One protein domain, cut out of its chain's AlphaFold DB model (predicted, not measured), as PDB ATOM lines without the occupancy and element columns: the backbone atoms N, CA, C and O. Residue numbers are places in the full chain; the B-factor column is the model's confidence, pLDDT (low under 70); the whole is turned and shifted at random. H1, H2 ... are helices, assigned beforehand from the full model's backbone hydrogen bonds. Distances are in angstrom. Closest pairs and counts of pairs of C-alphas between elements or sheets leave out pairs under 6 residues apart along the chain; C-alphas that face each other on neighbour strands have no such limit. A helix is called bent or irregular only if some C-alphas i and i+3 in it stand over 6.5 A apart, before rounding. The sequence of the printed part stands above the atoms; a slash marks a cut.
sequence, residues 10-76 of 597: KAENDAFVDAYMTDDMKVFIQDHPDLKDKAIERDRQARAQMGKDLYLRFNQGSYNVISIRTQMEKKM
ATOM      1  N   LYS A  10      18.957 -43.567 -54.970       64.75
ATOM      2  CA  LYS A  10      19.991 -44.565 -54.698       64.75
ATOM      3  C   LYS A  10      21.407 -44.008 -54.897       64.75
ATOM      4  O   LYS A  10      22.257 -44.223 -54.044       64.75
ATOM      5  N   ALA A  11      21.635 -43.231 -55.956       65.06
ATOM      6  CA  ALA A  11      22.942 -42.641 -56.242       65.06
ATOM      7  C   ALA A  11      23.327 -41.537 -55.237       65.06
ATOM      8  O   ALA A  11      24.505 -41.354 -54.942       65.06
ATOM      9  N   GLU A  12      22.345 -40.817 -54.682       60.06
ATOM     10  CA  GLU A  12      22.587 -39.862 -53.591       60.06
ATOM     11  C   GLU A  12      22.876 -40.557 -52.254       60.06
ATOM     12  O   GLU A  12      23.728 -40.089 -51.500       60.06
ATOM     13  N   ASN A  13      22.232 -41.696 -51.980       61.66
ATOM     14  CA  ASN A  13      22.514 -42.492 -50.784       61.66
ATOM     15  C   ASN A  13      23.915 -43.119 -50.823       61.66
ATOM     16  O   ASN A  13      24.616 -43.072 -49.817       61.66
ATOM     17  N   ASP A  14      24.352 -43.637 -51.973       66.81
ATOM     18  CA  ASP A  14      25.688 -44.231 -52.109       66.81
ATOM     19  C   ASP A  14      26.797 -43.167 -51.948       66.81
ATOM     20  O   ASP A  14      27.787 -43.394 -51.254       66.81
ATOM     21  N   ALA A  15      26.591 -41.952 -52.472       68.62
ATOM     22  CA  ALA A  15      27.522 -40.834 -52.286       68.62
ATOM     23  C   ALA A  15      27.537 -40.273 -50.846       68.62
ATOM     24  O   ALA A  15      28.578 -39.821 -50.365       68.62
ATOM     25  N   PHE A  16      26.398 -40.294 -50.141       64.81
ATOM     26  CA  PHE A  16      26.320 -39.928 -48.721       64.81
ATOM     27  C   PHE A  16      27.073 -40.931 -47.836       64.81
ATOM     28  O   PHE A  16      27.754 -40.537 -46.888       64.81
ATOM     29  N   VAL A  17      26.963 -42.217 -48.170       65.44
ATOM     30  CA  VAL A  17      27.605 -43.323 -47.457       65.44
ATOM     31  C   VAL A  17      29.131 -43.217 -47.514       65.44
ATOM     32  O   VAL A  17      29.770 -43.255 -46.464       65.44
ATOM     33  N   ASP A  18      29.718 -42.973 -48.685       70.19
ATOM     34  CA  ASP A  18      31.182 -42.922 -48.816       70.19
ATOM     35  C   ASP A  18      31.819 -41.672 -48.186       70.19
ATOM     36  O   ASP A  18      32.932 -41.735 -47.666       70.19
ATOM     37  N   ALA A  19      31.121 -40.532 -48.181       74.06
ATOM     38  CA  ALA A  19      31.680 -39.274 -47.679       74.06
ATOM     39  C   ALA A  19      31.630 -39.123 -46.144       74.06
ATOM     40  O   ALA A  19      32.339 -38.277 -45.596       74.06
ATOM     41  N   TYR A  20      30.794 -39.900 -45.443       69.12
ATOM     42  CA  TYR A  20      30.482 -39.657 -44.025       69.12
ATOM     43  C   TYR A  20      30.515 -40.893 -43.115       69.12
ATOM     44  O   TYR A  20      30.195 -40.768 -41.924       69.12
ATOM     45  N   MET A  21      30.922 -42.058 -43.631       79.62
ATOM     46  CA  MET A  21      31.149 -43.252 -42.818       79.62
ATOM     47  C   MET A  21      32.412 -43.136 -41.966       79.62
ATOM     48  O   MET A  21      33.521 -43.014 -42.487       79.62
ATOM     49  N   THR A  22      32.237 -43.235 -40.648       83.31
ATOM     50  CA  THR A  22      33.341 -43.465 -39.711       83.31
ATOM     51  C   THR A  22      33.933 -44.857 -39.935       83.31
ATOM     52  O   THR A  22      33.245 -45.757 -40.426       83.31
ATOM     53  N   ASP A  23      35.200 -45.060 -39.579       83.25
ATOM     54  CA  ASP A  23      35.856 -46.358 -39.786       83.25
ATOM     55  C   ASP A  23      35.186 -47.480 -38.968       83.25
ATOM     56  O   ASP A  23      34.984 -48.572 -39.493       83.25
ATOM     57  N   ASP A  24      34.674 -47.179 -37.770       80.81
ATOM     58  CA  ASP A  24      33.895 -48.130 -36.956       80.81
ATOM     59  C   ASP A  24      32.601 -48.597 -37.643       80.81
ATOM     60  O   ASP A  24      32.221 -49.765 -37.558       80.81
ATOM     61  N   MET A  25      31.917 -47.696 -38.357       85.06
ATOM     62  CA  MET A  25      30.704 -48.020 -39.112       85.06
ATOM     63  C   MET A  25      31.034 -48.924 -40.309       85.06
ATOM     64  O   MET A  25      30.256 -49.824 -40.629       85.06
ATOM     65  N   LYS A  26      32.195 -48.725 -40.954       87.94
ATOM     66  CA  LYS A  26      32.662 -49.597 -42.045       87.94
ATOM     67  C   LYS A  26      32.942 -51.007 -41.535       87.94
ATOM     68  O   LYS A  26      32.474 -51.958 -42.155       87.94
ATOM     69  N   VAL A  27      33.629 -51.131 -40.396       87.81
ATOM     70  CA  VAL A  27      33.896 -52.425 -39.742       87.81
ATOM     71  C   VAL A  27      32.582 -53.114 -39.363       87.81
ATOM     72  O   VAL A  27      32.356 -54.257 -39.747       87.81
ATOM     73  N   PHE A  28      31.646 -52.398 -38.726       88.56
ATOM     74  CA  PHE A  28      30.337 -52.954 -38.364       88.56
ATOM     75  C   PHE A  28      29.547 -53.467 -39.579       88.56
ATOM     76  O   PHE A  28      28.938 -54.533 -39.524       88.56
ATOM     77  N   ILE A  29      29.542 -52.725 -40.688       90.75
ATOM     78  CA  ILE A  29      28.813 -53.112 -41.906       90.75
ATOM     79  C   ILE A  29      29.494 -54.272 -42.627       90.75
ATOM     80  O   ILE A  29      28.807 -55.093 -43.237       90.75
ATOM     81  N   GLN A  30      30.822 -54.361 -42.546       91.12
ATOM     82  CA  GLN A  30      31.574 -55.506 -43.041       91.12
ATOM     83  C   GLN A  30      31.219 -56.782 -42.261       91.12
ATOM     84  O   GLN A  30      30.999 -57.824 -42.880       91.12
ATOM     85  N   ASP A  31      31.082 -56.685 -40.937       87.81
ATOM     86  CA  ASP A  31      30.728 -57.813 -40.064       87.81
ATOM     87  C   ASP A  31      29.228 -58.169 -40.108       87.81
ATOM     88  O   ASP A  31      28.832 -59.313 -39.849       87.81
ATOM     89  N   HIS A  32      28.371 -57.199 -40.443       87.25
ATOM     90  CA  HIS A  32      26.908 -57.322 -40.436       87.25
ATOM     91  C   HIS A  32      26.253 -56.712 -41.692       87.25
ATOM     92  O   HIS A  32      25.508 -55.726 -41.599       87.25
ATOM     93  N   PRO A  33      26.477 -57.297 -42.886       90.19
ATOM     94  CA  PRO A  33      25.982 -56.739 -44.147       90.19
ATOM     95  C   PRO A  33      24.448 -56.697 -44.234       90.19
ATOM     96  O   PRO A  33      23.894 -55.839 -44.917       90.19
ATOM     97  N   ASP A  34      23.748 -57.572 -43.507       88.62
ATOM     98  CA  ASP A  34      22.284 -57.615 -43.410       88.62
ATOM     99  C   ASP A  34      21.682 -56.438 -42.621       88.62
ATOM    100  O   ASP A  34      20.497 -56.130 -42.763       88.62
ATOM    101  N   LEU A  35      22.492 -55.748 -41.812       85.94
ATOM    102  CA  LEU A  35      22.071 -54.608 -40.994       85.94
ATOM    103  C   LEU A  35      22.505 -53.254 -41.564       85.94
ATOM    104  O   LEU A  35      22.186 -52.223 -40.965       85.94
ATOM    105  N   LYS A  36      23.173 -53.243 -42.727       90.06
ATOM    106  CA  LYS A  36      23.738 -52.049 -43.370       90.06
ATOM    107  C   LYS A  36      22.754 -50.879 -43.422       90.06
ATOM    108  O   LYS A  36      23.028 -49.817 -42.868       90.06
ATOM    109  N   ASP A  37      21.581 -51.088 -44.014       86.31
ATOM    110  CA  ASP A  37      20.614 -50.007 -44.235       86.31
ATOM    111  C   ASP A  37      20.020 -49.477 -42.919       86.31
ATOM    112  O   ASP A  37      19.808 -48.276 -42.759       86.31
ATOM    113  N   LYS A  38      19.811 -50.356 -41.928       84.44
ATOM    114  CA  LYS A  38      19.299 -49.969 -40.602       84.44
ATOM    115  C   LYS A  38      20.327 -49.184 -39.791       84.44
ATOM    116  O   LYS A  38      19.943 -48.266 -39.065       84.44
ATOM    117  N   ALA A  39      21.604 -49.554 -39.883       84.12
ATOM    118  CA  ALA A  39      22.688 -48.833 -39.227       84.12
ATOM    119  C   ALA A  39      22.831 -47.426 -39.820       84.12
ATOM    120  O   ALA A  39      22.826 -46.449 -39.074       84.12
ATOM    121  N   ILE A  40      22.845 -47.319 -41.156       85.88
ATOM    122  CA  ILE A  40      22.919 -46.040 -41.881       85.88
ATOM    123  C   ILE A  40      21.741 -45.126 -41.522       85.88
ATOM    124  O   ILE A  40      21.945 -43.950 -41.226       85.88
ATOM    125  N   GLU A  41      20.516 -45.656 -41.491       85.88
ATOM    126  CA  GLU A  41      19.330 -44.856 -41.174       85.88
ATOM    127  C   GLU A  41      19.336 -44.348 -39.722       85.88
ATOM    128  O   GLU A  41      19.027 -43.183 -39.465       85.88
ATOM    129  N   ARG A  42      19.753 -45.176 -38.757       81.25
ATOM    130  CA  ARG A  42      19.885 -44.734 -37.359       81.25
ATOM    131  C   ARG A  42      20.964 -43.679 -37.178       81.25
ATOM    132  O   ARG A  42      20.755 -42.730 -36.425       81.25
ATOM    133  N   ASP A  43      22.085 -43.820 -37.876       85.12
ATOM    134  CA  ASP A  43      23.158 -42.831 -37.843       85.12
ATOM    135  C   ASP A  43      22.690 -41.477 -38.387       85.12
ATOM    136  O   ASP A  43      22.915 -40.426 -37.781       85.12
ATOM    137  N   ARG A  44      21.941 -41.513 -39.494       84.06
ATOM    138  CA  ARG A  44      21.310 -40.335 -40.094       84.06
ATOM    139  C   ARG A  44      20.350 -39.652 -39.118       84.06
ATOM    140  O   ARG A  44      20.405 -38.430 -38.974       84.06
ATOM    141  N   GLN A  45      19.516 -40.420 -38.415       83.44
ATOM    142  CA  GLN A  45      18.590 -39.896 -37.403       83.44
ATOM    143  C   GLN A  45      19.323 -39.290 -36.199       83.44
ATOM    144  O   GLN A  45      18.969 -38.198 -35.758       83.44
ATOM    145  N   ALA A  46      20.379 -39.940 -35.705       79.38
ATOM    146  CA  ALA A  46      21.181 -39.435 -34.591       79.38
ATOM    147  C   ALA A  46      21.865 -38.098 -34.931       79.38
ATOM    148  O   ALA A  46      21.841 -37.163 -34.127       79.38
ATOM    149  N   ARG A  47      22.411 -37.966 -36.148       81.00
ATOM    150  CA  ARG A  47      22.989 -36.702 -36.644       81.00
ATOM    151  C   ARG A  47      21.944 -35.598 -36.770       81.00
ATOM    152  O   ARG A  47      22.226 -34.456 -36.412       81.00
ATOM    153  N   ALA A  48      20.751 -35.936 -37.262       80.06
ATOM    154  CA  ALA A  48      19.650 -34.987 -37.390       80.06
ATOM    155  C   ALA A  48      19.161 -34.475 -36.024       80.06
ATOM    156  O   ALA A  48      18.812 -33.305 -35.906       80.06
ATOM    157  N   GLN A  49      19.165 -35.328 -34.995       80.69
ATOM    158  CA  GLN A  49      18.704 -34.971 -33.649       80.69
ATOM    159  C   GLN A  49      19.730 -34.168 -32.843       80.69
ATOM    160  O   GLN A  49      19.349 -33.250 -32.126       80.69
ATOM    161  N   MET A  50      21.019 -34.506 -32.938       79.19
ATOM    162  CA  MET A  50      22.052 -33.895 -32.092       79.19
ATOM    163  C   MET A  50      22.757 -32.699 -32.743       79.19
ATOM    164  O   MET A  50      23.357 -31.891 -32.042       79.19
ATOM    165  N   GLY A  51      22.691 -32.552 -34.068       81.75
ATOM    166  CA  GLY A  51      23.496 -31.571 -34.793       81.75
ATOM    167  C   GLY A  51      24.954 -32.022 -34.966       81.75
ATOM    168  O   GLY A  51      25.472 -32.854 -34.217       81.75
ATOM    169  N   LYS A  52      25.624 -31.490 -36.000       73.00
ATOM    170  CA  LYS A  52      26.925 -31.985 -36.496       73.00
ATOM    171  C   LYS A  52      28.024 -32.006 -35.423       73.00
ATOM    172  O   LYS A  52      28.742 -32.999 -35.318       73.00
ATOM    173  N   ASP A  53      28.124 -30.949 -34.622       70.94
ATOM    174  CA  ASP A  53      29.236 -30.770 -33.677       70.94
ATOM    175  C   ASP A  53      29.080 -31.618 -32.408       70.94
ATOM    176  O   ASP A  53      30.051 -32.193 -31.917       70.94
ATOM    177  N   LEU A  54      27.852 -31.754 -31.899       71.00
ATOM    178  CA  LEU A  54      27.557 -32.611 -30.747       71.00
ATOM    179  C   LEU A  54      27.678 -34.088 -31.120       71.00
ATOM    180  O   LEU A  54      28.287 -34.859 -30.383       71.00
ATOM    181  N   TYR A  55      27.173 -34.479 -32.291       77.94
ATOM    182  CA  TYR A  55      27.262 -35.860 -32.752       77.94
ATOM    183  C   TYR A  55      28.728 -36.330 -32.885       77.94
ATOM    184  O   TYR A  55      29.071 -37.411 -32.409       77.94
ATOM    185  N   LEU A  56      29.625 -35.508 -33.450       71.12
ATOM    186  CA  LEU A  56      31.050 -35.858 -33.576       71.12
ATOM    187  C   LEU A  56      31.773 -35.956 -32.224       71.12
ATOM    188  O   LEU A  56      32.721 -36.728 -32.097       71.12
ATOM    189  N   ARG A  57      31.327 -35.195 -31.218       67.12
ATOM    190  CA  ARG A  57      31.933 -35.173 -29.879       67.12
ATOM    191  C   ARG A  57      31.523 -36.377 -29.019       67.12
ATOM    192  O   ARG A  57      32.299 -36.782 -28.162       67.12
ATOM    193  N   PHE A  58      30.343 -36.953 -29.254       64.62
ATOM    194  CA  PHE A  58      29.801 -38.053 -28.444       64.62
ATOM    195  C   PHE A  58      29.832 -39.435 -29.118       64.62
ATOM    196  O   PHE A  58      29.679 -40.433 -28.417       64.62
ATOM    197  N   ASN A  59      30.032 -39.537 -30.440       58.88
ATOM    198  CA  ASN A  59      29.841 -40.803 -31.164       58.88
ATOM    199  C   ASN A  59      31.118 -41.598 -31.518       58.88
ATOM    200  O   ASN A  59      31.067 -42.466 -32.386       58.88
ATOM    201  N   GLN A  60      32.257 -41.366 -30.863       48.34
ATOM    202  CA  GLN A  60      33.510 -42.086 -31.169       48.34
ATOM    203  C   GLN A  60      33.592 -43.522 -30.590       48.34
ATOM    204  O   GLN A  60      34.681 -43.998 -30.299       48.34
ATOM    205  N   GLY A  61      32.474 -44.239 -30.400       50.47
ATOM    206  CA  GLY A  61      32.574 -45.623 -29.896       50.47
ATOM    207  C   GLY A  61      31.299 -46.460 -29.759       50.47
ATOM    208  O   GLY A  61      31.317 -47.474 -29.064       50.47
ATOM    209  N   SER A  62      30.169 -46.085 -30.372       55.69
ATOM    210  CA  SER A  62      28.869 -46.711 -30.047       55.69
ATOM    211  C   SER A  62      28.518 -47.999 -30.817       55.69
ATOM    212  O   SER A  62      27.540 -48.665 -30.469       55.69
ATOM    213  N   TYR A  63      29.310 -48.426 -31.809       59.97
ATOM    214  CA  TYR A  63      28.970 -49.596 -32.640       59.97
ATOM    215  C   TYR A  63      29.260 -50.956 -31.980       59.97
ATOM    216  O   TYR A  63      28.584 -51.942 -32.293       59.97
ATOM    217  N   ASN A  64      30.143 -51.005 -30.974       56.78
ATOM    218  CA  ASN A  64      30.367 -52.208 -30.155       56.78
ATOM    219  C   ASN A  64      29.091 -52.664 -29.426       56.78
ATOM    220  O   ASN A  64      28.816 -53.859 -29.325       56.78
ATOM    221  N   VAL A  65      28.257 -51.721 -28.979       55.12
ATOM    222  CA  VAL A  65      27.000 -52.020 -28.270       55.12
ATOM    223  C   VAL A  65      25.981 -52.699 -29.192       55.12
ATOM    224  O   VAL A  65      25.222 -53.562 -28.750       55.12
ATOM    225  N   ILE A  66      25.969 -52.347 -30.483       58.06
ATOM    226  CA  ILE A  66      25.062 -52.951 -31.468       58.06
ATOM    227  C   ILE A  66      25.506 -54.386 -31.782       58.06
ATOM    228  O   ILE A  66      24.668 -55.286 -31.751       58.06
ATOM    229  N   SER A  67      26.810 -54.618 -31.985       54.78
ATOM    230  CA  SER A  67      27.363 -55.962 -32.225       54.78
ATOM    231  C   SER A  67      27.059 -56.925 -31.069       54.78
ATOM    232  O   SER A  67      26.545 -58.026 -31.290       54.78
ATOM    233  N   ILE A  68      27.247 -56.475 -29.819       55.16
ATOM    234  CA  ILE A  68      26.922 -57.257 -28.613       55.16
ATOM    235  C   ILE A  68      25.435 -57.647 -28.593       55.16
ATOM    236  O   ILE A  68      25.091 -58.800 -28.321       55.16
ATOM    237  N   ARG A  69      24.535 -56.717 -28.932       53.69
ATOM    238  CA  ARG A  69      23.083 -56.957 -28.907       53.69
ATOM    239  C   ARG A  69      22.629 -57.927 -30.002       53.69
ATOM    240  O   ARG A  69      21.793 -58.789 -29.745       53.69
ATOM    241  N   THR A  70      23.220 -57.850 -31.194       57.50
ATOM    242  CA  THR A  70      22.936 -58.781 -32.299       57.50
ATOM    243  C   THR A  70      23.475 -60.187 -32.018       57.50
ATOM    244  O   THR A  70      22.812 -61.178 -32.337       57.50
ATOM    245  N   GLN A  71      24.637 -60.306 -31.365       55.62
ATOM    246  CA  GLN A  71      25.144 -61.602 -30.898       55.62
ATOM    247  C   GLN A  71      24.227 -62.234 -29.841       55.62
ATOM    248  O   GLN A  71      24.040 -63.452 -29.848       55.62
ATOM    249  N   MET A  72      23.613 -61.426 -28.969       47.00
ATOM    250  CA  MET A  72      22.612 -61.905 -28.009       47.00
ATOM    251  C   MET A  72      21.339 -62.411 -28.705       47.00
ATOM    252  O   MET A  72      20.852 -63.484 -28.359       47.00
ATOM    253  N   GLU A  73      20.833 -61.712 -29.728       50.59
ATOM    254  CA  GLU A  73      19.635 -62.134 -30.476       50.59
ATOM    255  C   GLU A  73      19.842 -63.450 -31.247       50.59
ATOM    256  O   GLU A  73      18.959 -64.309 -31.239       50.59
ATOM    257  N   LYS A  74      21.018 -63.663 -31.857       51.44
ATOM    258  CA  LYS A  74      21.337 -64.919 -32.566       51.44
ATOM    259  C   LYS A  74      21.515 -66.118 -31.626       51.44
ATOM    260  O   LYS A  74      21.241 -67.242 -32.036       51.44
ATOM    261  N   LYS A  75      21.939 -65.902 -30.375       46.59
ATOM    262  CA  LYS A  75      22.073 -66.963 -29.356       46.59
ATOM    263  C   LYS A  75      20.741 -67.348 -28.687       46.59
ATOM    264  O   LYS A  75      20.678 -68.378 -28.028       46.59
ATOM    265  N   MET A  76      19.679 -66.558 -28.865       39.97
ATOM    266  CA  MET A  76      18.383 -66.724 -28.182       39.97
ATOM    267  C   MET A  76      17.399 -67.722 -28.831       39.97
ATOM    268  O   MET A  76      16.284 -67.877 -28.332       39.97
TER     269      MET A  76
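Overview. This is residues 10 to 76 of the 597 residues of an uncharacterized protein of Valsa mali var. pyri (UniProt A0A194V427). Five helices make an open frame: H3, the longest, folds back from H2, short H4 turns the chain at H3's far end, and H5 returns past the start of H2; residues 71 to 76, of which 71 to 75 belong to H5, stick out. The 67 printed residues, all helix in class, hold H1 to H5 in chain order and no named strand. They are only just compact, close to loose, with radius of gyration of the C-alphas 12.6 A and spans 36 by 28 by 19 A.

Arrangement. H1, residues 10 to 20, is close but not clearly touching H3, residues 33 to 50; the closest C-alphas, Val 17 and Ile 40, are 7.8 A apart. H2, residues 23 to 31, and H3 touch only at the corner, only just, with 3 pairs of C-alphas within 8 A, closest Ile 29 and Lys 36 at 5.4 A. H4, residues 52 to 58, is close but not clearly touching H3: C-alphas Arg 47 and Tyr 55, the closest, are 5.8 A apart. H5, residues 63 to 75, touches H2 with residues 63 to 67 alone, at a shallow tilt of 16 degrees, the same way; closest are C-alphas Asp 24 and Tyr 63, 6.7 A. Every O i to N i+4 pair is within hydrogen-bond range in H1, H2, H4 and H5, and 12 of 14 in H3.

Along the chain. Find C-alpha 10, where H1 begins, at (19.991, -44.565, -54.698). H3 runs 26.1 A and is irregular: C-alphas 34 and 37 are 7.8 A apart. H5 runs 19.0 A to C-alpha 75 at (22.073, -66.963, -29.356).

Size, cuts and confidence. The C-alphas farthest apart, Asp 53 and Met 76, are 38.0 A apart. The printed part has no cut, and its four links are tight. Look for pLDDT under 70 at residues 10 to 17, 20 and 57 to 76.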